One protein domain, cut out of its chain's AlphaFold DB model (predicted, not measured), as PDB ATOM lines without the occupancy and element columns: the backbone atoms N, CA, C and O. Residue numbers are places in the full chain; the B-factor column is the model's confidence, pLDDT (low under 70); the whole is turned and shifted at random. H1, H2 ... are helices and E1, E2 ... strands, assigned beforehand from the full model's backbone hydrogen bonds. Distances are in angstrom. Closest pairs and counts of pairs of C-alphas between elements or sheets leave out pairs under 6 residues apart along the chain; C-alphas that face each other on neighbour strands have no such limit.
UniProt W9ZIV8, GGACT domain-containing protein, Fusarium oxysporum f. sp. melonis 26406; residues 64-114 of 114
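Overview. This is residues 64 to 114 of the 114 residues of the protein "GGACT domain-containing protein" of Fusarium oxysporum f. sp. melonis 26406 (UniProt W9ZIV8). What shape is this? Helix H2 lies toward one end of a flat, loose model and the antiparallel strand hairpin E1-E2 toward the other, with the short helix H1 between them and the long stretch of residues 81 to 95, which has no named element, running back from H2 to E1. What is it made of? The printed part has 51 residues, under half in named elements, ordered H1, H2, E1, E2; its class is mixed, helices and strands. The radius of gyration of the C-alphas is 13.0 A, and the spans are 38 by 25 by 12 A.

Arrangement. How do the helices stand? H1, residues 68 to 71, and H2, residues 73 to 80, are close but not clearly touching; their closest C-alphas, Leu 70 and Leu 76, are 5.3 A apart. Every O i to N i+4 pair in H2 is within hydrogen-bond range; H1 is too short for one. How do the strands pair? E1, residues 96 to 101, and E2, residues 104 to 109, form a hairpin at 144 degrees, with N 97 and O 108 2.7 A apart. H2 and E2 are apart.

Along the chain. Where does H1 begin? C-alpha 68 is at (-14.454, 37.050, 0.443). Where does E2 end? C-alpha 109 is at (-14.165, 49.606, 11.297), 16.4 A from C-alpha 104.

Size, cuts and confidence. Which link is long? H2 to E1, 15 residues. Where is confidence low? Residues 112 to 114 are under 70.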
ATOM      1  N   TYR A  64      -1.752  37.223   7.756       86.62
ATOM      2  CA  TYR A  64      -2.768  37.976   7.022       86.62
ATOM      3  C   TYR A  64      -4.157  37.365   7.205       86.62
ATOM      4  O   TYR A  64      -4.345  36.151   7.094       86.62
ATOM      5  N   PHE A  65      -5.158  38.217   7.431       88.75
ATOM      6  CA  PHE A  65      -6.561  37.818   7.409       88.75
ATOM      7  C   PHE A  65      -7.158  38.077   6.021       88.75
ATOM      8  O   PHE A  65      -7.385  39.220   5.631       88.75
ATOM      9  N   VAL A  66      -7.443  37.006   5.281       90.06
ATOM     10  CA  VAL A  66      -8.102  37.070   3.967       90.06
ATOM     11  C   VAL A  66      -9.613  36.839   4.080       90.06
ATOM     12  O   VAL A  66     -10.089  36.029   4.879       90.06
ATOM     13  N   TYR A  67     -10.397  37.550   3.264       89.00
ATOM     14  CA  TYR A  67     -11.859  37.460   3.252       89.00
ATOM     15  C   TYR A  67     -12.444  37.394   1.830       89.00
ATOM     16  O   TYR A  67     -11.731  37.495   0.836       89.00
ATOM     17  N   GLY A  68     -13.761  37.169   1.730       86.69
ATOM     18  CA  GLY A  68     -14.454  37.050   0.443       86.69
ATOM     19  C   GLY A  68     -13.953  35.868  -0.389       86.69
ATOM     20  O   GLY A  68     -13.810  34.763   0.131       86.69
ATOM     21  N   THR A  69     -13.693  36.114  -1.671       87.38
ATOM     22  CA  THR A  69     -13.248  35.102  -2.640       87.38
ATOM     23  C   THR A  69     -11.809  34.636  -2.387       87.38
ATOM     24  O   THR A  69     -11.499  33.472  -2.611       87.38
ATOM     25  N   LEU A  70     -10.960  35.491  -1.797       90.00
ATOM     26  CA  LEU A  70      -9.575  35.155  -1.427       90.00
ATOM     27  C   LEU A  70      -9.469  34.138  -0.278       90.00
ATOM     28  O   LEU A  70      -8.376  33.700   0.064       90.00
ATOM     29  N   LYS A  71     -10.598  33.747   0.330       89.31
ATOM     30  CA  LYS A  71     -10.645  32.624   1.277       89.31
ATOM     31  C   LYS A  71     -10.416  31.276   0.602       89.31
ATOM     32  O   LYS A  71     -10.145  30.307   1.305       89.31
ATOM     33  N   ASP A  72     -10.574  31.190  -0.718       90.75
ATOM     34  CA  ASP A  72     -10.223  29.985  -1.451       90.75
ATOM     35  C   ASP A  72      -8.693  29.910  -1.623       90.75
ATOM     36  O   ASP A  72      -8.101  30.801  -2.238       90.75
ATOM     37  N   PRO A  73      -8.024  28.861  -1.106       91.44
ATOM     38  CA  PRO A  73      -6.571  28.767  -1.184       91.44
ATOM     39  C   PRO A  73      -6.031  28.692  -2.612       91.44
ATOM     40  O   PRO A  73      -4.895  29.090  -2.841       91.44
ATOM     41  N   LYS A  74      -6.805  28.140  -3.559       90.75
ATOM     42  CA  LYS A  74      -6.364  28.029  -4.951       90.75
ATOM     43  C   LYS A  74      -6.361  29.417  -5.585       90.75
ATOM     44  O   LYS A  74      -5.332  29.835  -6.090       90.75
ATOM     45  N   MET A  75      -7.461  30.160  -5.453       92.00
ATOM     46  CA  MET A  75      -7.537  31.546  -5.914       92.00
ATOM     47  C   MET A  75      -6.452  32.422  -5.277       92.00
ATOM     48  O   MET A  75      -5.847  33.243  -5.960       92.00
ATOM     49  N   LEU A  76      -6.197  32.255  -3.978       91.94
ATOM     50  CA  LEU A  76      -5.144  33.000  -3.294       91.94
ATOM     51  C   LEU A  76      -3.751  32.652  -3.835       91.94
ATOM     52  O   LEU A  76      -2.958  33.556  -4.073       91.94
ATOM     53  N   GLY A  77      -3.468  31.364  -4.051       92.31
ATOM     54  CA  GLY A  77      -2.216  30.911  -4.657       92.31
ATOM     55  C   GLY A  77      -2.021  31.469  -6.066       92.31
ATOM     56  O   GLY A  77      -0.961  32.016  -6.352       92.31
ATOM     57  N   ASP A  78      -3.069  31.432  -6.894       92.31
ATOM     58  CA  ASP A  78      -3.051  31.956  -8.264       92.31
ATOM     59  C   ASP A  78      -2.772  33.474  -8.292       92.31
ATOM     60  O   ASP A  78      -1.980  33.942  -9.106       92.31
ATOM     61  N   VAL A  79      -3.381  34.253  -7.386       91.44
ATOM     62  CA  VAL A  79      -3.157  35.713  -7.291       91.44
ATOM     63  C   VAL A  79      -1.752  36.045  -6.785       91.44
ATOM     64  O   VAL A  79      -1.153  37.015  -7.246       91.44
ATOM     65  N   LEU A  80      -1.232  35.265  -5.836       89.56
ATOM     66  CA  LEU A  80       0.099  35.476  -5.265       89.56
ATOM     67  C   LEU A  80       1.227  34.863  -6.111       89.56
ATOM     68  O   LEU A  80       2.394  35.107  -5.818       89.56
ATOM     69  N   GLY A  81       0.903  34.072  -7.138       91.00
ATOM     70  CA  GLY A  81       1.890  33.354  -7.947       91.00
ATOM     71  C   GLY A  81       2.637  32.269  -7.167       91.00
ATOM     72  O   GLY A  81       3.812  32.025  -7.436       91.00
ATOM     73  N   LEU A  82       1.989  31.648  -6.177       89.06
ATOM     74  CA  LEU A  82       2.597  30.592  -5.366       89.06
ATOM     75  C   LEU A  82       2.565  29.251  -6.107       89.06
ATOM     76  O   LEU A  82       1.526  28.843  -6.621       89.06
ATOM     77  N   GLU A  83       3.696  28.544  -6.108       88.69
ATOM     78  CA  GLU A  83       3.803  27.195  -6.680       88.69
ATOM     79  C   GLU A  83       3.042  26.155  -5.833       88.69
ATOM     80  O   GLU A  83       2.434  25.226  -6.365       88.69
ATOM     81  N   GLU A  84       3.018  26.344  -4.508       88.88
ATOM     82  CA  GLU A  84       2.293  25.497  -3.559       88.88
ATOM     83  C   GLU A  84       1.030  26.189  -3.023       88.88
ATOM     84  O   GLU A  84       0.989  27.397  -2.780       88.88
ATOM     85  N   LYS A  85      -0.020  25.394  -2.784       87.62
ATOM     86  CA  LYS A  85      -1.276  25.870  -2.203       87.62
ATOM     87  C   LYS A  85      -1.063  26.377  -0.762       87.62
ATOM     88  O   LYS A  85      -0.679  25.588   0.102       87.62
ATOM     89  N   PRO A  86      -1.413  27.640  -0.451       89.06
ATOM     90  CA  PRO A  86      -1.231  28.193   0.886       89.06
ATOM     91  C   PRO A  86      -2.129  27.508   1.926       89.06
ATOM     92  O   PRO A  86      -3.312  27.239   1.693       89.06
ATOM     93  N   ALA A  87      -1.576  27.271   3.116       89.81
ATOM     94  CA  ALA A  87      -2.310  26.718   4.249       89.81
ATOM     95  C   ALA A  87      -3.082  27.822   4.993       89.81
ATOM     96  O   ALA A  87      -2.500  28.622   5.726       89.81
ATOM     97  N   LEU A  88      -4.408  27.852   4.833       90.50
ATOM     98  CA  LEU A  88      -5.280  28.806   5.524       90.50
ATOM     99  C   LEU A  88      -5.790  28.244   6.855       90.50
ATOM    100  O   LEU A  88      -6.153  27.073   6.957       90.50
ATOM    101  N   ARG A  89      -5.864  29.107   7.874       91.38
ATOM    102  CA  ARG A  89      -6.434  28.782   9.189       91.38
ATOM    103  C   ARG A  89      -7.743  29.548   9.394       91.38
ATOM    104  O   ARG A  89      -7.758  30.758   9.162       91.38
ATOM    105  N   PRO A  90      -8.832  28.895   9.838       91.25
ATOM    106  CA  PRO A  90     -10.051  29.602  10.214       91.25
ATOM    107  C   PRO A  90      -9.769  30.621  11.324       91.25
ATOM    108  O   PRO A  90      -9.169  30.283  12.342       91.25
ATOM    109  N   ALA A  91     -10.210  31.860  11.130       90.56
ATOM    110  CA  ALA A  91     -10.045  32.950  12.086       90.56
ATOM    111  C   ALA A  91     -11.278  33.868  12.077       90.56
ATOM    112  O   ALA A  91     -12.018  33.923  11.088       90.56
ATOM    113  N   LYS A  92     -11.489  34.605  13.173       89.19
ATOM    114  CA  LYS A  92     -12.481  35.684  13.293       89.19
ATOM    115  C   LYS A  92     -11.737  36.967  13.654       89.19
ATOM    116  O   LYS A  92     -10.932  36.958  14.580       89.19
ATOM    117  N   VAL A  93     -12.025  38.052  12.939       87.38
ATOM    118  CA  VAL A  93     -11.539  39.396  13.274       87.38
ATOM    119  C   VAL A  93     -12.643  40.158  14.017       87.38
ATOM    120  O   VAL A  93     -13.808  40.099  13.620       87.38
ATOM    121  N   VAL A  94     -12.285  40.809  15.124       90.19
ATOM    122  CA  VAL A  94     -13.180  41.594  15.998       90.19
ATOM    123  C   VAL A  94     -12.851  43.081  15.819       90.19
ATOM    124  O   VAL A  94     -11.721  43.406  15.463       90.19
ATOM    125  N   GLY A  95     -13.820  43.980  16.019       89.38
ATOM    126  CA  GLY A  95     -13.639  45.420  15.774       89.38
ATOM    127  C   GLY A  95     -13.830  45.838  14.317       89.38
ATOM    128  O   GLY A  95     -13.582  46.983  13.960       89.38
ATOM    129  N   TYR A  96     -14.314  44.925  13.473       89.06
ATOM    130  CA  TYR A  96     -14.659  45.218  12.089       89.06
ATOM    131  C   TYR A  96     -16.068  44.726  11.774       89.06
ATOM    132  O   TYR A  96     -16.489  43.641  12.176       89.06
ATOM    133  N   SER A  97     -16.790  45.526  11.005       87.94
ATOM    134  CA  SER A  97     -18.096  45.217  10.445       87.94
ATOM    135  C   SER A  97     -17.973  44.897   8.956       87.94
ATOM    136  O   SER A  97     -17.136  45.449   8.242       87.94
ATOM    137  N   ARG A  98     -18.820  43.991   8.462       86.88
ATOM    138  CA  ARG A  98     -18.898  43.681   7.032       86.88
ATOM    139  C   ARG A  98     -19.988  44.529   6.389       86.88
ATOM    140  O   ARG A  98     -21.150  44.417   6.775       86.88
ATOM    141  N   LYS A  99     -19.637  45.289   5.359       88.56
ATOM    142  CA  LYS A  99     -20.581  45.978   4.470       88.56
ATOM    143  C   LYS A  99     -20.442  45.468   3.042       88.56
ATOM    144  O   LYS A  99     -19.518  44.725   2.731       88.56
ATOM    145  N   LEU A 100     -21.390  45.823   2.183       90.12
ATOM    146  CA  LEU A 100     -21.300  45.552   0.752       90.12
ATOM    147  C   LEU A 100     -20.857  46.821   0.032       90.12
ATOM    148  O   LEU A 100     -21.485  47.869   0.175       90.12
ATOM    149  N   TRP A 101     -19.790  46.712  -0.751       87.00
ATOM    150  CA  TRP A 101     -19.387  47.719  -1.718       87.00
ATOM    151  C   TRP A 101     -19.787  47.228  -3.112       87.00
ATOM    152  O   TRP A 101     -19.095  46.436  -3.755       87.00
ATOM    153  N   GLY A 102     -20.999  47.609  -3.525       89.50
ATOM    154  CA  GLY A 102     -21.671  46.980  -4.661       89.50
ATOM    155  C   GLY A 102     -21.965  45.507  -4.365       89.50
ATOM    156  O   GLY A 102     -22.685  45.194  -3.421       89.50
ATOM    157  N   GLN A 103     -21.387  44.604  -5.158       87.56
ATOM    158  CA  GLN A 103     -21.526  43.151  -4.982       87.56
ATOM    159  C   GLN A 103     -20.441  42.522  -4.092       87.56
ATOM    160  O   GLN A 103     -20.532  41.344  -3.751       87.56
ATOM    161  N   TYR A 104     -19.411  43.285  -3.717       86.25
ATOM    162  CA  TYR A 104     -18.266  42.752  -2.987       86.25
ATOM    163  C   TYR A 104     -18.405  43.009  -1.483       86.25
ATOM    164  O   TYR A 104     -18.651  44.149  -1.079       86.25
ATOM    165  N   PRO A 105     -18.243  41.987  -0.624       88.06
ATOM    166  CA  PRO A 105     -18.139  42.215   0.810       88.06
ATOM    167  C   PRO A 105     -16.860  43.002   1.094       88.06
ATOM    168  O   PRO A 105     -15.808  42.636   0.590       88.06
ATOM    169  N   ALA A 106     -16.954  44.047   1.907       89.69
ATOM    170  CA  ALA A 106     -15.847  44.883   2.353       89.69
ATOM    171  C   ALA A 106     -15.867  44.989   3.884       89.69
ATOM    172  O   ALA A 106     -16.936  44.992   4.504       89.69
ATOM    173  N   MET A 107     -14.685  45.060   4.489       89.31
ATOM    174  CA  MET A 107     -14.531  45.270   5.928       89.31
ATOM    175  C   MET A 107     -14.433  46.774   6.201       89.31
ATOM    176  O   MET A 107     -13.690  47.476   5.523       89.31
ATOM    177  N   GLN A 108     -15.188  47.257   7.180       89.19
ATOM    178  CA  GLN A 108     -15.095  48.614   7.718       89.19
ATOM    179  C   GLN A 108     -14.893  48.515   9.229       89.19
ATOM    180  O   GLN A 108     -15.408  47.579   9.839       89.19
ATOM    181  N   ASP A 109     -14.217  49.484   9.840       89.19
ATOM    182  CA  ASP A 109     -14.165  49.606  11.297       89.19
ATOM    183  C   ASP A 109     -15.568  49.495  11.911       89.19
ATOM    184  O   ASP A 109     -16.555  50.059  11.420       89.19
ATOM    185  N   GLY A 110     -15.669  48.676  12.949       85.75
ATOM    186  CA  GLY A 110     -16.908  48.356  13.639       85.75
ATOM    187  C   GLY A 110     -16.720  48.397  15.151       85.75
ATOM    188  O   GLY A 110     -15.598  48.523  15.637       85.75
ATOM    189  N   PRO A 111     -17.814  48.290  15.920       82.12
ATOM    190  CA  PRO A 111     -17.714  48.203  17.368       82.12
ATOM    191  C   PRO A 111     -16.847  47.003  17.774       82.12
ATOM    192  O   PRO A 111     -16.908  45.933  17.164       82.12
ATOM    193  N   GLN A 112     -16.025  47.207  18.802       67.81
ATOM    194  CA  GLN A 112     -15.058  46.222  19.295       67.81
ATOM    195  C   GLN A 112     -15.723  45.071  20.072       67.81
ATOM    196  O   GLN A 112     -15.086  44.053  20.327       67.81
ATOM    197  N   ASP A 113     -17.023  45.196  20.348       59.38
ATOM    198  CA  ASP A 113     -17.824  44.249  21.118       59.38
ATOM    199  C   ASP A 113     -18.795  43.485  20.194       59.38
ATOM    200  O   ASP A 113     -19.934  43.912  19.990       59.38
ATOM    201  N   ALA A 114     -18.351  42.375  19.584       44.62
ATOM    202  CA  ALA A 114     -19.218  41.478  18.798       44.62
ATOM    203  C   ALA A 114     -18.777  40.004  18.785       44.62
ATOM    204  O   ALA A 114     -17.629  39.687  18.383       44.62
TER     205      ALA A 114